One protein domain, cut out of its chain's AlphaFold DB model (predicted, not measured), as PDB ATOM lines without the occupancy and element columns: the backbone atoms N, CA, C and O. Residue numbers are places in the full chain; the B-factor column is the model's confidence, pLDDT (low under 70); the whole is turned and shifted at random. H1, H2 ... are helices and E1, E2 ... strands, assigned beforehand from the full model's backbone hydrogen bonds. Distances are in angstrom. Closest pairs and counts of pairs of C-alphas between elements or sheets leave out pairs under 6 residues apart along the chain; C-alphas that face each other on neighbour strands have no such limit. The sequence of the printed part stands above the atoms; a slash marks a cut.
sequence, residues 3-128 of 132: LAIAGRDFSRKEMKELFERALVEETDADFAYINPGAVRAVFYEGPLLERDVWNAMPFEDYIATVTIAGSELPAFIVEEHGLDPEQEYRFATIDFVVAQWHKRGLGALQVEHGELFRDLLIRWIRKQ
ATOM      1  N   LEU A   3     224.228 278.093 202.643       94.25
ATOM      2  CA  LEU A   3     223.554 279.360 202.912       94.25
ATOM      3  C   LEU A   3     224.516 280.396 203.489       94.25
ATOM      4  O   LEU A   3     224.469 281.546 203.076       94.25
ATOM      5  N   ALA A   4     225.348 279.969 204.439       97.00
ATOM      6  CA  ALA A   4     226.334 280.765 205.166       97.00
ATOM      7  C   ALA A   4     227.299 279.811 205.897       97.00
ATOM      8  O   ALA A   4     227.148 278.587 205.827       97.00
ATOM      9  N   ILE A   5     228.256 280.356 206.647       97.94
ATOM     10  CA  ILE A   5     229.057 279.598 207.617       97.94
ATOM     11  C   ILE A   5     228.580 279.908 209.042       97.94
ATOM     12  O   ILE A   5     228.577 281.066 209.452       97.94
ATOM     13  N   ALA A   6     228.229 278.891 209.826       97.88
ATOM     14  CA  ALA A   6     228.149 279.024 211.277       97.88
ATOM     15  C   ALA A   6     229.568 279.068 211.840       97.88
ATOM     16  O   ALA A   6     230.381 278.169 211.627       97.88
ATOM     17  N   GLY A   7     229.880 280.147 212.540       97.69
ATOM     18  CA  GLY A   7     231.218 280.424 213.013       97.69
ATOM     19  C   GLY A   7     231.643 279.689 214.273       97.69
ATOM     20  O   GLY A   7     232.824 279.715 214.619       97.69
ATOM     21  N   ARG A   8     230.670 279.072 214.937       97.88
ATOM     22  CA  ARG A   8     230.761 278.333 216.189       97.88
ATOM     23  C   ARG A   8     229.485 277.513 216.371       97.88
ATOM     24  O   ARG A   8     228.512 277.704 215.640       97.88
ATOM     25  N   ASP A   9     229.468 276.677 217.398       98.38
ATOM     26  CA  ASP A   9     228.246 276.033 217.866       98.38
ATOM     27  C   ASP A   9     227.319 277.043 218.557       98.38
ATOM     28  O   ASP A   9     227.754 277.880 219.359       98.38
ATOM     29  N   PHE A  10     226.026 276.927 218.268       98.50
ATOM     30  CA  PHE A  10     224.975 277.719 218.892       98.50
ATOM     31  C   PHE A  10     224.274 276.901 219.975       98.50
ATOM     32  O   PHE A  10     223.931 275.730 219.803       98.50
ATOM     33  N   SER A  11     223.978 277.536 221.101       98.12
ATOM     34  CA  SER A  11     223.006 277.020 222.059       98.12
ATOM     35  C   SER A  11     221.573 277.281 221.581       98.12
ATOM     36  O   SER A  11     221.312 278.124 220.725       98.12
ATOM     37  N   ARG A  12     220.584 276.607 222.185       97.12
ATOM     38  CA  ARG A  12     219.163 276.883 221.891       97.12
ATOM     39  C   ARG A  12     218.753 278.325 222.187       97.12
ATOM     40  O   ARG A  12     217.865 278.841 221.516       97.12
ATOM     41  N   LYS A  13     219.366 278.942 223.200       96.56
ATOM     42  CA  LYS A  13     219.105 280.338 223.551       96.56
ATOM     43  C   LYS A  13     219.599 281.259 222.435       96.56
ATOM     44  O   LYS A  13     218.823 282.058 221.933       96.56
ATOM     45  N   GLU A  14     220.834 281.062 221.991       97.94
ATOM     46  CA  GLU A  14     221.429 281.876 220.924       97.94
ATOM     47  C   GLU A  14     220.718 281.669 219.586       97.94
ATOM     48  O   GLU A  14     220.559 282.609 218.822       97.94
ATOM     49  N   MET A  15     220.211 280.461 219.318       98.19
ATOM     50  CA  MET A  15     219.343 280.215 218.162       98.19
ATOM     51  C   MET A  15     218.048 281.031 218.216       98.19
ATOM     52  O   MET A  15     217.641 281.588 217.201       98.19
ATOM     53  N   LYS A  16     217.393 281.112 219.386       97.88
ATOM     54  CA  LYS A  16     216.201 281.956 219.572       97.88
ATOM     55  C   LYS A  16     216.550 283.423 219.317       97.88
ATOM     56  O   LYS A  16     215.876 284.061 218.520       97.88
ATOM     57  N   GLU A  17     217.620 283.918 219.936       97.38
ATOM     58  CA  GLU A  17     218.073 285.309 219.790       97.38
ATOM     59  C   GLU A  17     218.424 285.643 218.330       97.38
ATOM     60  O   GLU A  17     218.051 286.698 217.824       97.38
ATOM     61  N   LEU A  18     219.074 284.718 217.616       98.06
ATOM     62  CA  LEU A  18     219.377 284.845 216.190       98.06
ATOM     63  C   LEU A  18     218.103 284.937 215.337       98.06
ATOM     64  O   LEU A  18     218.020 285.752 214.420       98.06
ATOM     65  N   PHE A  19     217.106 284.104 215.632       98.38
ATOM     66  CA  PHE A  19     215.831 284.083 214.917       98.38
ATOM     67  C   PHE A  19     215.001 285.345 215.187       98.38
ATOM     68  O   PHE A  19     214.416 285.907 214.264       98.38
ATOM     69  N   GLU A  20     214.993 285.830 216.426       98.44
ATOM     70  CA  GLU A  20     214.355 287.096 216.804       98.44
ATOM     71  C   GLU A  20     215.040 288.288 216.144       98.44
ATOM     72  O   GLU A  20     214.367 289.168 215.611       98.44
ATOM     73  N   ARG A  21     216.375 288.282 216.081       98.00
ATOM     74  CA  ARG A  21     217.137 289.288 215.341       98.00
ATOM     75  C   ARG A  21     216.761 289.307 213.858       98.00
ATOM     76  O   ARG A  21     216.543 290.382 213.310       98.00
ATOM     77  N   ALA A  22     216.648 288.141 213.220       98.00
ATOM     78  CA  ALA A  22     216.224 288.057 211.824       98.00
ATOM     79  C   ALA A  22     214.807 288.622 211.615       98.00
ATOM     80  O   ALA A  22     214.577 289.318 210.631       98.00
ATOM     81  N   LEU A  23     213.870 288.374 212.544       97.88
ATOM     82  CA  LEU A  23     212.538 288.993 212.503       97.88
ATOM     83  C   LEU A  23     212.623 290.514 212.577       97.88
ATOM     84  O   LEU A  23     212.055 291.183 211.718       97.88
ATOM     85  N   VAL A  24     213.332 291.054 213.571       98.12
ATOM     86  CA  VAL A  24     213.509 292.504 213.749       98.12
ATOM     87  C   VAL A  24     214.059 293.144 212.474       98.12
ATOM     88  O   VAL A  24     213.431 294.045 211.924       98.12
ATOM     89  N   GLU A  25     215.178 292.630 211.956       97.25
ATOM     90  CA  GLU A  25     215.863 293.210 210.792       97.25
ATOM     91  C   GLU A  25     215.026 293.155 209.501       97.25
ATOM     92  O   GLU A  25     215.162 294.023 208.641       97.25
ATOM     93  N   GLU A  26     214.167 292.148 209.336       96.75
ATOM     94  CA  GLU A  26     213.386 291.946 208.107       96.75
ATOM     95  C   GLU A  26     211.966 292.527 208.163       96.75
ATOM     96  O   GLU A  26     211.315 292.637 207.124       96.75
ATOM     97  N   THR A  27     211.470 292.886 209.351       96.12
ATOM     98  CA  THR A  27     210.107 293.424 209.548       96.12
ATOM     99  C   THR A  27     210.072 294.870 210.041       96.12
ATOM    100  O   THR A  27     208.980 295.441 210.137       96.12
ATOM    101  N   ASP A  28     211.243 295.451 210.327       95.06
ATOM    102  CA  ASP A  28     211.403 296.797 210.900       95.06
ATOM    103  C   ASP A  28     210.648 296.951 212.235       95.06
ATOM    104  O   ASP A  28     210.056 297.985 212.537       95.06
ATOM    105  N   ALA A  29     210.586 295.862 213.006       97.44
ATOM    106  CA  ALA A  29     209.959 295.830 214.321       97.44
ATOM    107  C   ALA A  29     210.909 296.367 215.399       97.44
ATOM    108  O   ALA A  29     212.118 296.166 215.322       97.44
ATOM    109  N   ASP A  30     210.361 296.982 216.445       97.75
ATOM    110  CA  ASP A  30     211.140 297.485 217.582       97.75
ATOM    111  C   ASP A  30     211.781 296.336 218.374       97.75
ATOM    112  O   ASP A  30     212.897 296.447 218.881       97.75
ATOM    113  N   PHE A  31     211.067 295.214 218.479       97.50
ATOM    114  CA  PHE A  31     211.564 293.976 219.066       97.50
ATOM    115  C   PHE A  31     210.803 292.766 218.513       97.50
ATOM    116  O   PHE A  31     209.730 292.890 217.911       97.50
ATOM    117  N   ALA A  32     211.353 291.575 218.746       97.62
ATOM    118  CA  ALA A  32     210.706 290.327 218.390       97.62
ATOM    119  C   ALA A  32     210.761 289.309 219.522       97.62
ATOM    120  O   ALA A  32     211.670 289.325 220.350       97.62
ATOM    121  N   TYR A  33     209.793 288.398 219.511       97.12
ATOM    122  CA  TYR A  33     209.770 287.247 220.400       97.12
ATOM    123  C   TYR A  33     209.229 286.022 219.676       97.12
ATOM    124  O   TYR A  33     208.152 286.064 219.079       97.12
ATOM    125  N   ILE A  34     209.922 284.896 219.813       97.12
ATOM    126  CA  ILE A  34     209.371 283.567 219.552       97.12
ATOM    127  C   ILE A  34     209.438 282.732 220.827       97.12
ATOM    128  O   ILE A  34     210.365 282.831 221.631       97.12
ATOM    129  N   ASN A  35     208.463 281.852 221.036       95.25
ATOM    130  CA  ASN A  35     208.509 280.979 222.200       95.25
ATOM    131  C   ASN A  35     209.706 280.009 222.100       95.25
ATOM    132  O   ASN A  35     209.956 279.463 221.027       95.25
ATOM    133  N   PRO A  36     210.387 279.663 223.212       94.19
ATOM    134  CA  PRO A  36     211.551 278.764 223.184       94.19
ATOM    135  C   PRO A  36     211.297 277.401 222.519       94.19
ATOM    136  O   PRO A  36     212.219 276.752 222.034       94.19
ATOM    137  N   GLY A  37     210.038 276.954 222.499       95.62
ATOM    138  CA  GLY A  37     209.624 275.710 221.851       95.62
ATOM    139  C   GLY A  37     209.685 275.727 220.320       95.62
ATOM    140  O   GLY A  37     209.666 274.637 219.743       95.62
ATOM    141  N   ALA A  38     209.769 276.910 219.697       95.81
ATOM    142  CA  ALA A  38     209.917 277.098 218.255       95.81
ATOM    143  C   ALA A  38     211.261 276.545 217.745       95.81
ATOM    144  O   ALA A  38     211.316 275.912 216.696       95.81
ATOM    145  N   VAL A  39     212.327 276.670 218.544       98.00
ATOM    146  CA  VAL A  39     213.664 276.159 218.209       98.00
ATOM    147  C   VAL A  39     213.769 274.665 218.528       98.00
ATOM    148  O   VAL A  39     213.672 274.239 219.685       98.00
ATOM    149  N   ARG A  40     213.988 273.838 217.503       98.12
ATOM    150  CA  ARG A  40     213.995 272.365 217.611       98.12
ATOM    151  C   ARG A  40     215.384 271.746 217.503       98.12
ATOM    152  O   ARG A  40     215.638 270.728 218.152       98.12
ATOM    153  N   ALA A  41     216.283 272.403 216.784       98.12
ATOM    154  CA  ALA A  41     217.685 272.040 216.618       98.12
ATOM    155  C   ALA A  41     218.567 273.296 216.674       98.12
ATOM    156  O   ALA A  41     218.057 274.416 216.707       98.12
ATOM    157  N   VAL A  42     219.880 273.092 216.719       98.38
ATOM    158  CA  VAL A  42     220.878 274.163 216.754       98.38
ATOM    159  C   VAL A  42     221.794 274.089 215.542       98.38
ATOM    160  O   VAL A  42     221.897 273.040 214.902       98.38
ATOM    161  N   PHE A  43     222.453 275.202 215.251       98.31
ATOM    162  CA  PHE A  43     223.525 275.273 214.272       98.31
ATOM    163  C   PHE A  43     224.853 274.869 214.917       98.31
ATOM    164  O   PHE A  43     225.167 275.302 216.024       98.31
ATOM    165  N   TYR A  44     225.604 274.025 214.216       98.25
ATOM    166  CA  TYR A  44     226.964 273.639 214.586       98.25
ATOM    167  C   TYR A  44     227.959 274.383 213.705       98.25
ATOM    168  O   TYR A  44     227.614 274.753 212.582       98.25
ATOM    169  N   GLU A  45     229.179 274.566 214.200       98.44
ATOM    170  CA  GLU A  45     230.264 275.192 213.449       98.44
ATOM    171  C   GLU A  45     230.444 274.541 212.064       98.44
ATOM    172  O   GLU A  45     230.496 273.316 211.924       98.44
ATOM    173  N   GLY A  46     230.571 275.379 211.034       97.94
ATOM    174  CA  GLY A  46     230.811 274.961 209.657       97.94
ATOM    175  C   GLY A  46     229.723 275.403 208.674       97.94
ATOM    176  O   GLY A  46     228.961 276.331 208.947       97.94
ATOM    177  N   PRO A  47     229.675 274.790 207.477       97.88
ATOM    178  CA  PRO A  47     228.713 275.159 206.446       97.88
ATOM    179  C   PRO A  47     227.266 274.929 206.885       97.88
ATOM    180  O   PRO A  47     226.909 273.828 207.304       97.88
ATOM    181  N   LEU A  48     226.430 275.956 206.726       97.81
ATOM    182  CA  LEU A  48     224.993 275.876 206.967       97.81
ATOM    183  C   LEU A  48     224.246 275.542 205.686       97.81
ATOM    184  O   LEU A  48     224.417 276.188 204.653       97.81
ATOM    185  N   LEU A  49     223.355 274.564 205.772       97.38
ATOM    186  CA  LEU A  49     222.477 274.149 204.690       97.38
ATOM    187  C   LEU A  49     221.035 274.552 205.004       97.38
ATOM    188  O   LEU A  49     220.642 274.685 206.160       97.38
ATOM    189  N   GLU A  50     220.189 274.643 203.974       97.19
ATOM    190  CA  GLU A  50     218.748 274.876 204.173       97.19
ATOM    191  C   GLU A  50     218.140 273.869 205.139       97.19
ATOM    192  O   GLU A  50     217.386 274.256 206.028       97.19
ATOM    193  N   ARG A  51     218.511 272.586 205.018       97.19
ATOM    194  CA  ARG A  51     218.018 271.526 205.908       97.19
ATOM    195  C   ARG A  51     218.260 271.838 207.388       97.19
ATOM    196  O   ARG A  51     217.491 271.376 208.219       97.19
ATOM    197  N   ASP A  52     219.313 272.582 207.721       98.19
ATOM    198  CA  ASP A  52     219.634 272.907 209.108       98.19
ATOM    199  C   ASP A  52     218.633 273.940 209.635       98.19
ATOM    200  O   ASP A  52     218.138 273.794 210.752       98.19
ATOM    201  N   VAL A  53     218.218 274.894 208.793       97.94
ATOM    202  CA  VAL A  53     217.104 275.812 209.083       97.94
ATOM    203  C   VAL A  53     215.789 275.043 209.226       97.94
ATOM    204  O   VAL A  53     215.063 275.260 210.194       97.94
ATOM    205  N   TRP A  54     215.501 274.090 208.330       97.94
ATOM    206  CA  TRP A  54     214.319 273.219 208.437       97.94
ATOM    207  C   TRP A  54     214.311 272.400 209.734       97.94
ATOM    208  O   TRP A  54     213.271 272.265 210.368       97.94
ATOM    209  N   ASN A  55     215.462 271.877 210.155       98.19
ATOM    210  CA  ASN A  55     215.586 271.137 211.408       98.19
ATOM    211  C   ASN A  55     215.424 272.048 212.632       98.19
ATOM    212  O   ASN A  55     214.884 271.613 213.650       98.19
ATOM    213  N   ALA A  56     215.907 273.290 212.553       98.12
ATOM    214  CA  ALA A  56     215.844 274.248 213.647       98.12
ATOM    215  C   ALA A  56     214.451 274.878 213.814       98.12
ATOM    216  O   ALA A  56     213.997 274.992 214.951       98.12
ATOM    217  N   MET A  57     213.765 275.218 212.717       97.31
ATOM    218  CA  MET A  57     212.412 275.794 212.681       97.31
ATOM    219  C   MET A  57     211.504 274.998 211.711       97.31
ATOM    220  O   MET A  57     211.251 275.425 210.579       97.31
ATOM    221  N   PRO A  58     211.007 273.815 212.123       97.31
ATOM    222  CA  PRO A  58     210.278 272.897 211.242       97.31
ATOM    223  C   PRO A  58     208.799 273.250 211.058       97.31
ATOM    224  O   PRO A  58     208.091 272.555 210.334       97.31
ATOM    225  N   PHE A  59     208.307 274.279 211.743       96.88
ATOM    226  CA  PHE A  59     206.893 274.637 211.752       96.88
ATOM    227  C   PHE A  59     206.512 275.482 210.537       96.88
ATOM    228  O   PHE A  59     207.349 276.159 209.937       96.88
ATOM    229  N   GLU A  60     205.241 275.436 210.159       95.88
ATOM    230  CA  GLU A  60     204.661 276.289 209.117       95.88
ATOM    231  C   GLU A  60     204.049 277.545 209.741       95.88
ATOM    232  O   GLU A  60     202.894 277.879 209.493       95.88
ATOM    233  N   ASP A  61     204.834 278.209 210.587       97.19
ATOM    234  CA  ASP A  61     204.400 279.422 211.262       97.19
ATOM    235  C   ASP A  61     204.595 280.635 210.340       97.19
ATOM    236  O   ASP A  61     205.671 280.830 209.752       97.19
ATOM    237  N   TYR A  62     203.557 281.461 210.224       97.81
ATOM    238  CA  TYR A  62     203.616 282.723 209.493       97.81
ATOM    239  C   TYR A  62     204.114 283.837 210.402       97.81
ATOM    240  O   TYR A  62     203.781 283.890 211.590       97.81
ATOM    241  N   ILE A  63     204.878 284.764 209.831       98.06
ATOM    242  CA  ILE A  63     205.271 285.982 210.539       98.06
ATOM    243  C   ILE A  63     204.010 286.772 210.879       98.06
ATOM    244  O   ILE A  63     203.113 286.923 210.049       98.06
ATOM    245  N   ALA A  64     203.963 287.288 212.096       96.56
ATOM    246  CA  ALA A  64     202.899 288.133 212.599       96.56
ATOM    247  C   ALA A  64     203.524 289.405 213.167       96.56
ATOM    248  O   ALA A  64     204.389 289.327 214.036       96.56
ATOM    249  N   THR A  65     203.089 290.567 212.687       96.56
ATOM    250  CA  THR A  65     203.502 291.860 213.242       96.56
ATOM    251  C   THR A  65     202.302 292.569 213.845       96.56
ATOM    252  O   THR A  65     201.206 292.528 213.285       96.56
ATOM    253  N   VAL A  66     202.496 293.181 215.008       93.19
ATOM    254  CA  VAL A  66     201.431 293.801 215.794       93.19
ATOM    255  C   VAL A  66     201.921 295.138 216.331       93.19
ATOM    256  O   VAL A  66     203.025 295.212 216.858       93.19
ATOM    257  N   THR A  67     201.096 296.177 216.244       93.81
ATOM    258  CA  THR A  67     201.294 297.393 217.043       93.81
ATOM    259  C   THR A  67     200.586 297.211 218.379       93.81
ATOM    260  O   THR A  67     199.391 296.913 218.399       93.81
ATOM    261  N   ILE A  68     201.322 297.332 219.482       91.62
ATOM    262  CA  ILE A  68     200.819 297.031 220.826       91.62
ATOM    263  C   ILE A  68     201.451 297.954 221.872       91.62
ATOM    264  O   ILE A  68     202.644 298.254 221.802       91.62
ATOM    265  N   ALA A  69     200.664 298.394 222.856       92.75
ATOM    266  CA  ALA A  69     201.189 299.131 224.001       92.75
ATOM    267  C   ALA A  69     202.010 298.208 224.915       92.75
ATOM    268  O   ALA A  69     201.645 297.050 225.134       92.75
ATOM    269  N   GLY A  70     203.088 298.720 225.514       93.00
ATOM    270  CA  GLY A  70     203.913 297.959 226.455       93.00
ATOM    271  C   GLY A  70     203.105 297.366 227.617       93.00
ATOM    272  O   GLY A  70     203.352 296.242 228.043       93.00
ATOM    273  N   SER A  71     202.080 298.084 228.080       92.00
ATOM    274  CA  SER A  71     201.147 297.654 229.130       92.00
ATOM    275  C   SER A  71     200.239 296.483 228.733       92.00
ATOM    276  O   SER A  71     199.704 295.804 229.611       92.00
ATOM    277  N   GLU A  72     200.078 296.219 227.436       90.00
ATOM    278  CA  GLU A  72     199.314 295.084 226.916       90.00
ATOM    279  C   GLU A  72     200.195 293.860 226.633       90.00
ATOM    280  O   GLU A  72     199.680 292.779 226.356       90.00
ATOM    281  N   LEU A  73     201.522 293.976 226.729       90.25
ATOM    282  CA  LEU A  73     202.418 292.835 226.571       90.25
ATOM    283  C   LEU A  73     202.442 291.955 227.831       90.25
ATOM    284  O   LEU A  73     202.263 292.434 228.955       90.25
ATOM    285  N   PRO A  74     202.728 290.645 227.696       89.44
ATOM    286  CA  PRO A  74     203.035 289.817 228.854       89.44
ATOM    287  C   PRO A  74     204.192 290.407 229.676       89.44
ATOM    288  O   PRO A  74     205.234 290.737 229.117       89.44
ATOM    289  N   ALA A  75     204.054 290.444 231.006       91.00
ATOM    290  CA  ALA A  75     205.048 291.053 231.901       91.00
ATOM    291  C   ALA A  75     206.485 290.549 231.671       91.00
ATOM    292  O   ALA A  75     207.422 291.335 231.684       91.00
ATOM    293  N   PHE A  76     206.663 289.255 231.379       90.94
ATOM    294  CA  PHE A  76     207.993 288.696 231.122       90.94
ATOM    295  C   PHE A  76     208.659 289.270 229.857       90.94
ATOM    296  O   PHE A  76     209.875 289.369 229.829       90.94
ATOM    297  N   ILE A  77     207.885 289.665 228.837       92.56
ATOM    298  CA  ILE A  77     208.404 290.327 227.628       92.56
ATOM    299  C   ILE A  77     208.838 291.750 227.970       92.56
ATOM    300  O   ILE A  77     209.926 292.173 227.591       92.56
ATOM    301  N   VAL A  78     208.002 292.468 228.725       93.56
ATOM    302  CA  VAL A  78     208.311 293.825 229.195       93.56
ATOM    303  C   VAL A  78     209.607 293.822 230.009       93.56
ATOM    304  O   VAL A  78     210.475 294.655 229.774       93.56
ATOM    305  N   GLU A  79     209.772 292.853 230.912       93.81
ATOM    306  CA  GLU A  79     210.979 292.683 231.728       93.81
ATOM    307  C   GLU A  79     212.207 292.252 230.907       93.81
ATOM    308  O   GLU A  79     213.281 292.822 231.089       93.81
ATOM    309  N   GLU A  80     212.069 291.273 230.002       92.06
ATOM    310  CA  GLU A  80     213.168 290.757 229.162       92.06
ATOM    311  C   GLU A  80     213.739 291.841 228.239       92.06
ATOM    312  O   GLU A  80     214.956 291.915 228.060       92.06
ATOM    313  N   HIS A  81     212.875 292.705 227.699       92.81
ATOM    314  CA  HIS A  81     213.254 293.742 226.737       92.81
ATOM    315  C   HIS A  81     213.356 295.154 227.341       92.81
ATOM    316  O   HIS A  81     213.768 296.078 226.644       92.81
ATOM    317  N   GLY A  82     213.016 295.340 228.621       94.69
ATOM    318  CA  GLY A  82     213.061 296.645 229.292       94.69
ATOM    319  C   GLY A  82     212.109 297.680 228.685       94.69
ATOM    320  O   GLY A  82     212.492 298.839 228.529       94.69
ATOM    321  N   LEU A  83     210.902 297.256 228.305       95.31
ATOM    322  CA  LEU A  83     209.926 298.091 227.599       95.31
ATOM    323  C   LEU A  83     209.188 299.038 228.556       95.31
ATOM    324  O   LEU A  83     208.916 298.694 229.708       95.31
ATOM    325  N   ASP A  84     208.828 300.219 228.061       95.81
ATOM    326  CA  ASP A  84     207.989 301.187 228.769       95.81
ATOM    327  C   ASP A  84     206.502 300.807 228.598       95.81
ATOM    328  O   ASP A  84     206.025 300.722 227.463       95.81
ATOM    329  N   PRO A  85     205.738 300.580 229.686       93.00
ATOM    330  CA  PRO A  85     204.315 300.248 229.602       93.00
ATOM    331  C   PRO A  85     203.446 301.286 228.871       93.00
ATOM    332  O   PRO A  85     202.389 300.927 228.343       93.00
ATOM    333  N   GLU A  86     203.872 302.549 228.841       94.62
ATOM    334  CA  GLU A  86     203.119 303.661 228.244       94.62
ATOM    335  C   GLU A  86     203.470 303.901 226.767       94.62
ATOM    336  O   GLU A  86     202.824 304.708 226.099       94.62
ATOM    337  N   GLN A  87     204.489 303.217 226.243       96.75
ATOM    338  CA  GLN A  87     204.911 303.335 224.852       96.75
ATOM    339  C   GLN A  87     204.253 302.261 223.975       96.75
ATOM    340  O   GLN A  87     204.066 301.118 224.391       96.75
ATOM    341  N   GLU A  88     203.916 302.626 222.738       95.31
ATOM    342  CA  GLU A  88     203.516 301.676 221.699       95.31
ATOM    343  C   GLU A  88     204.732 301.155 220.933       95.31
ATOM    344  O   GLU A  88     205.648 301.916 220.611       95.31
ATOM    345  N   TYR A  89     204.700 299.864 220.608       96.00
ATOM    346  CA  TYR A  89     205.762 299.162 219.899       96.00
ATOM    347  C   TYR A  89     205.212 298.389 218.704       96.00
ATOM    348  O   TYR A  89     204.152 297.761 218.783       96.00
ATOM    349  N   ARG A  90     205.982 298.364 217.616       96.38
ATOM    350  CA  ARG A  90     205.856 297.382 216.541       96.38
ATOM    351  C   ARG A  90     206.563 296.105 216.980       96.38
ATOM    352  O   ARG A  90     207.784 296.035 217.050       96.38
ATOM    353  N   PHE A  91     205.778 295.083 217.270       95.62
ATOM    354  CA  PHE A  91     206.227 293.790 217.762       95.62
ATOM    355  C   PHE A  91     206.146 292.728 216.660       95.62
ATOM    356  O   PHE A  91     205.065 292.497 216.115       95.62
ATOM    357  N   ALA A  92     207.259 292.051 216.365       97.50
ATOM    358  CA  ALA A  92     207.288 290.923 215.434       97.50
ATOM    359  C   ALA A  92     207.331 289.567 216.153       97.50
ATOM    360  O   ALA A  92     208.071 289.338 217.108       97.50
ATOM    361  N   THR A  93     206.544 288.620 215.663       97.12
ATOM    362  CA  THR A  93     206.459 287.265 216.202       97.12
ATOM    363  C   THR A  93     205.980 286.291 215.128       97.12
ATOM    364  O   THR A  93     206.043 286.569 213.931       97.12
ATOM    365  N   ILE A  94     205.505 285.131 215.565       97.31
ATOM    366  CA  ILE A  94     204.855 284.121 214.747       97.31
ATOM    367  C   ILE A  94     203.390 283.947 215.158       97.31
ATOM    368  O   ILE A  94     203.025 284.104 216.328       97.31
ATOM    369  N   ASP A  95     202.542 283.589 214.201       94.69
ATOM    370  CA  ASP A  95     201.104 283.370 214.393       94.69
ATOM    371  C   ASP A  95     200.773 282.372 215.519       94.69
ATOM    372  O   ASP A  95     199.795 282.554 216.253       94.69
ATOM    373  N   PHE A  96     201.624 281.370 215.747       95.50
ATOM    374  CA  PHE A  96     201.480 280.452 216.873       95.50
ATOM    375  C   PHE A  96     201.556 281.154 218.239       95.50
ATOM    376  O   PHE A  96     200.760 280.847 219.133       95.50
ATOM    377  N   VAL A  97     202.468 282.114 218.420       94.38
ATOM    378  CA  VAL A  97     202.596 282.890 219.668       94.38
ATOM    379  C   VAL A  97     201.378 283.786 219.862       94.38
ATOM    380  O   VAL A  97     200.798 283.803 220.950       94.38
ATOM    381  N   VAL A  98     200.923 284.451 218.799       91.56
ATOM    382  CA  VAL A  98     199.691 285.251 218.821       91.56
ATOM    383  C   VAL A  98     198.499 284.396 219.262       91.56
ATOM    384  O   VAL A  98     197.764 284.758 220.183       91.56
ATOM    385  N   ALA A  99     198.346 283.198 218.693       90.75
ATOM    386  CA  ALA A  99     197.286 282.267 219.074       90.75
ATOM    387  C   ALA A  99     197.392 281.800 220.540       90.75
ATOM    388  O   ALA A  99     196.370 281.606 221.207       90.75
ATOM    389  N   GLN A 100     198.608 281.618 221.073       89.81
ATOM    390  CA  GLN A 100     198.815 281.317 222.496       89.81
ATOM    391  C   GLN A 100     198.365 282.469 223.395       89.81
ATOM    392  O   GLN A 100     197.771 282.226 224.447       89.81
ATOM    393  N   TRP A 101     198.649 283.706 222.998       86.69
ATOM    394  CA  TRP A 101     198.306 284.900 223.762       86.69
ATOM    395  C   TRP A 101     196.805 285.187 223.730       86.69
ATOM    396  O   TRP A 101     196.220 285.409 224.791       86.69
ATOM    397  N   HIS A 102     196.145 285.014 222.581       84.25
ATOM    398  CA  HIS A 102     194.682 285.059 222.490       84.25
ATOM    399  C   HIS A 102     194.005 284.064 223.433       84.25
ATOM    400  O   HIS A 102     193.079 284.418 224.163       84.25
ATOM    401  N   LYS A 103     194.507 282.824 223.500       84.12
ATOM    402  CA  LYS A 103     193.995 281.816 224.447       84.12
ATOM    403  C   LYS A 103     194.196 282.203 225.915       84.12
ATOM    404  O   LYS A 103     193.506 281.663 226.775       84.12
ATOM    405  N   ARG A 104     195.135 283.103 226.207       80.38
ATOM    406  CA  ARG A 104     195.426 283.628 227.549       80.38
ATOM    407  C   ARG A 104     194.702 284.943 227.857       80.38
ATOM    408  O   ARG A 104     194.889 285.472 228.944       80.38
ATOM    409  N   GLY A 105     193.854 285.429 226.947       76.06
ATOM    410  CA  GLY A 105     193.018 286.612 227.160       76.06
ATOM    411  C   GLY A 105     193.606 287.925 226.640       76.06
ATOM    412  O   GLY A 105     192.982 288.962 226.840       76.06
ATOM    413  N   LEU A 106     194.753 287.897 225.955       72.81
ATOM    414  CA  LEU A 106     195.261 289.056 225.216       72.81
ATOM    415  C   LEU A 106     194.415 289.204 223.940       72.81
ATOM    416  O   LEU A 106     194.415 288.319 223.086       72.81
ATOM    417  N   GLY A 107     193.578 290.244 223.908       67.38
ATOM    418  CA  GLY A 107     192.427 290.414 223.010       67.38
ATOM    419  C   GLY A 107     192.750 290.624 221.527       67.38
ATOM    420  O   GLY A 107     193.764 290.150 221.032       67.38
ATOM    421  N   ALA A 108     191.837 291.282 220.802       63.31
ATOM    422  CA  ALA A 108     191.848 291.465 219.345       63.31
ATOM    423  C   ALA A 108     192.997 292.368 218.858       63.31
ATOM    424  O   ALA A 108     192.789 293.524 218.498       63.31
ATOM    425  N   LEU A 109     194.207 291.818 218.842       76.38
ATOM    426  CA  LEU A 109     195.359 292.405 218.175       76.38
ATOM    427  C   LEU A 109     195.062 292.525 216.676       76.38
ATOM    428  O   LEU A 109     194.582 291.577 216.050       76.38
ATOM    429  N   GLN A 110     195.342 293.690 216.093       83.88
ATOM    430  CA  GLN A 110     195.405 293.809 214.640       83.88
ATOM    431  C   GLN A 110     196.741 293.225 214.193       83.88
ATOM    432  O   GLN A 110     197.796 293.784 214.478       83.88
ATOM    433  N   VAL A 111     196.678 292.059 213.554       90.62
ATOM    434  CA  VAL A 111     197.859 291.292 213.159       90.62
ATOM    435  C   VAL A 111     198.076 291.440 211.660       90.62
ATOM    436  O   VAL A 111     197.223 291.065 210.853       90.62
ATOM    437  N   GLU A 112     199.238 291.957 211.288       93.50
ATOM    438  CA  GLU A 112     199.748 291.912 209.922       93.50
ATOM    439  C   GLU A 112     200.457 290.572 209.713       93.50
ATOM    440  O   GLU A 112     201.452 290.279 210.379       93.50
ATOM    441  N   HIS A 113     199.954 289.748 208.794       92.56
ATOM    442  CA  HIS A 113     200.570 288.465 208.461       92.56
ATOM    443  C   HIS A 113     201.547 288.603 207.287       92.56
ATOM    444  O   HIS A 113     201.214 289.199 206.261       92.56
ATOM    445  N   GLY A 114     202.744 288.037 207.446       94.88
ATOM    446  CA  GLY A 114     203.806 288.010 206.441       94.88
ATOM    447  C   GLY A 114     203.972 286.647 205.762       94.88
ATOM    448  O   GLY A 114     203.045 285.842 205.694       94.88
ATOM    449  N   GLU A 115     205.176 286.396 205.243       97.06
ATOM    450  CA  GLU A 115     205.571 285.092 204.693       97.06
ATOM    451  C   GLU A 115     205.787 284.031 205.792       97.06
ATOM    452  O   GLU A 115     205.687 284.313 206.992       97.06
ATOM    453  N   LEU A 116     206.087 282.790 205.390       97.94
ATOM    454  CA  LEU A 116     206.526 281.757 206.327       97.94
ATOM    455  C   LEU A 116     207.818 282.203 207.004       97.94
ATOM    456  O   LEU A 116     208.780 282.594 206.341       97.94
ATOM    457  N   PHE A 117     207.880 282.068 208.328       98.19
ATOM    458  CA  PHE A 117     209.047 282.524 209.071       98.19
ATOM    459  C   PHE A 117     210.331 281.806 208.632       98.19
ATOM    460  O   PHE A 117     211.390 282.414 208.504       98.19
ATOM    461  N   ARG A 118     210.233 280.517 208.299       97.56
ATOM    462  CA  ARG A 118     211.364 279.753 207.764       97.56
ATOM    463  C   ARG A 118     211.897 280.314 206.443       97.56
ATOM    464  O   ARG A 118     213.111 280.310 206.247       97.56
ATOM    465  N   ASP A 119     211.029 280.790 205.557       97.44
ATOM    466  CA  ASP A 119     211.453 281.328 204.261       97.44
ATOM    467  C   ASP A 119     212.191 282.660 204.452       97.44
ATOM    468  O   ASP A 119     213.259 282.861 203.862       97.44
ATOM    469  N   LEU A 120     211.708 283.501 205.377       97.75
ATOM    470  CA  LEU A 120     212.432 284.685 205.839       97.75
ATOM    471  C   LEU A 120     213.800 284.308 206.410       97.75
ATOM    472  O   LEU A 120     214.792 284.909 206.008       97.75
ATOM    473  N   LEU A 121     213.891 283.299 207.285       98.00
ATOM    474  CA  LEU A 121     215.169 282.860 207.860       98.00
ATOM    475  C   LEU A 121     216.153 282.403 206.780       98.00
ATOM    476  O   LEU A 121     217.298 282.843 206.777       98.00
ATOM    477  N   ILE A 122     215.727 281.563 205.832       97.62
ATOM    478  CA  ILE A 122     216.590 281.110 204.729       97.62
ATOM    479  C   ILE A 122     217.078 282.312 203.913       97.62
ATOM    480  O   ILE A 122     218.263 282.407 203.585       97.62
ATOM    481  N   ARG A 123     216.176 283.243 203.589       97.00
ATOM    482  CA  ARG A 123     216.494 284.453 202.827       97.00
ATOM    483  C   ARG A 123     217.445 285.379 203.587       97.00
ATOM    484  O   ARG A 123     218.376 285.887 202.971       97.00
ATOM    485  N   TRP A 124     217.231 285.581 204.884       97.94
ATOM    486  CA  TRP A 124     218.070 286.408 205.751       97.94
ATOM    487  C   TRP A 124     219.458 285.790 205.935       97.94
ATOM    488  O   TRP A 124     220.449 286.475 205.710       97.94
ATOM    489  N   ILE A 125     219.547 284.484 206.224       97.69
ATOM    490  CA  ILE A 125     220.826 283.771 206.381       97.69
ATOM    491  C   ILE A 125     221.654 283.854 205.094       97.69
ATOM    492  O   ILE A 125     222.850 284.094 205.177       97.69
ATOM    493  N   ARG A 126     221.042 283.748 203.905       96.50
ATOM    494  CA  ARG A 126     221.760 283.904 202.619       96.50
ATOM    495  C   ARG A 126     222.390 285.280 202.409       96.50
ATOM    496  O   ARG A 126     223.266 285.410 201.561       96.50
ATOM    497  N   LYS A 127     221.913 286.317 203.107       96.12
ATOM    498  CA  LYS A 127     222.529 287.653 203.071       96.12
ATOM    499  C   LYS A 127     223.776 287.725 203.957       96.12
ATOM    500  O   LYS A 127     224.539 288.677 203.832       96.12
ATOM    501  N   GLN A 128     223.969 286.744 204.837       94.94
ATOM    502  CA  GLN A 128     225.096 286.663 205.755       94.94
ATOM    503  C   GLN A 128     226.176 285.762 205.154       94.94
ATOM    504  O   GLN A 128     225.903 284.640 204.734       94.94
TER     505      GLN A 128
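Overview. This is residues 3 to 128 of the 132 residues of the protein "5_nucleotid_C domain-containing protein" of Acidobacteria bacterium (UniProt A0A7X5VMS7). A three-stranded sheet, E4 E3 E5, makes one part of an elongated body, and the small strand pair E1 E2 makes the opposite end. H1 runs through the middle, and its residues 19 to 27 cover part of one face of the sheet; H5 stands up from that same face, with H2 packed on it and its end near E1, while H4 is over the other face and H3 lies off the sheet, near where E3 ends and E4 begins. The printed part has 126 residues, with five named helices and five named strands that alternate in the order E1 H1 E2 H2 E3 H3 E4 H4 E5 H5; the class is mixed, helices and strands, and both sheets are antiparallel. The whole is compact by its radius of gyration of the C-alphas, 14.7 A, and its C-alphas span 44 by 26 by 23 A. The long stretch 28 to 45 has no named element, and its residues 31 to 32 pair with E4.

Arrangement. Begin at the inner strand E3, residues 62 to 69. On one side is E4, residues 88 to 94, antiparallel at 159 degrees; look for N 66 and O 91, 2.9 A apart, and N 91 and O 66, 2.8 A. On the other side is E5, residues 111 to 116, antiparallel at 153 degrees, with N 65 and O 112 at 2.8 A. H4, residues 95 to 103, stands up from the sheet over E3 at a height of 9.8 A; its closest C-alphas to E3 are those of Asp 95 and Ala 64, 5.4 A. E4, H4 and E5 form a split strand-helix-strand unit, two strands running the same way with E3 between them, and its crossover is right-handed. On the opposite face find H1, residues 12 to 27, at a height of 10.0 A, over E4 and only just over E3, where 3 of its C-alphas fall. On the local plane it stands at 62 degrees to E4, only just across the strands. H5, residues 117 to 125, is on the same face as H1 and stands up from the sheet, its line rising 71 degrees. Residues 19 to 26 of H1 touch H5 about perpendicular, at 88 degrees, closest at the C-alphas of Ala 22 and Trp 124, 6.6 A. H2, residues 50 to 56, touches H5 at a steep tilt of 54 degrees, opposite ways, closest at the C-alphas of Glu 50 and Ile 122, 6.6 A. Farther out, E1, residues 4 to 6, and E2, residues 46 to 48, are antiparallel neighbours at 132 degrees, with N 6 and O 46 at 2.8 A. H3, residues 75 to 81, touches no helix and is not on the sheet. In H1, H2, H3, H4 and H5 every O i to N i+4 pair is within hydrogen-bond range.

Along the chain. Find C-alpha 62 at (203.616, 282.723, 209.493); from there E3 runs 22.0 A to C-alpha 69. E4 is 18.9 A long and E5 14.6 A. H1 starts at C-alpha 12, (219.163, 276.883, 221.891), and runs 22.5 A; H4 spans 12.4 A, H3 10.1 A and H2 9.9 A. E1 and E2 measure 6.6 A and 6.5 A. H5, 12.1 A long, ends at C-alpha 125, (220.826, 283.771, 206.381).

Size, cuts and confidence. The two C-alphas farthest apart are those of Pro 47 and Glu 86, 44.1 A, while those of Leu 3 and Gln 128, first and last printed, are 8.0 A apart. The printed part has no cut. The link from H1 to E2, 18 residues, is long; those from H3 to E4 and from H4 to E5 are short, and the others are tight. The mean pLDDT of the printed part is 94.6, and residues 107 to 108 are under 70.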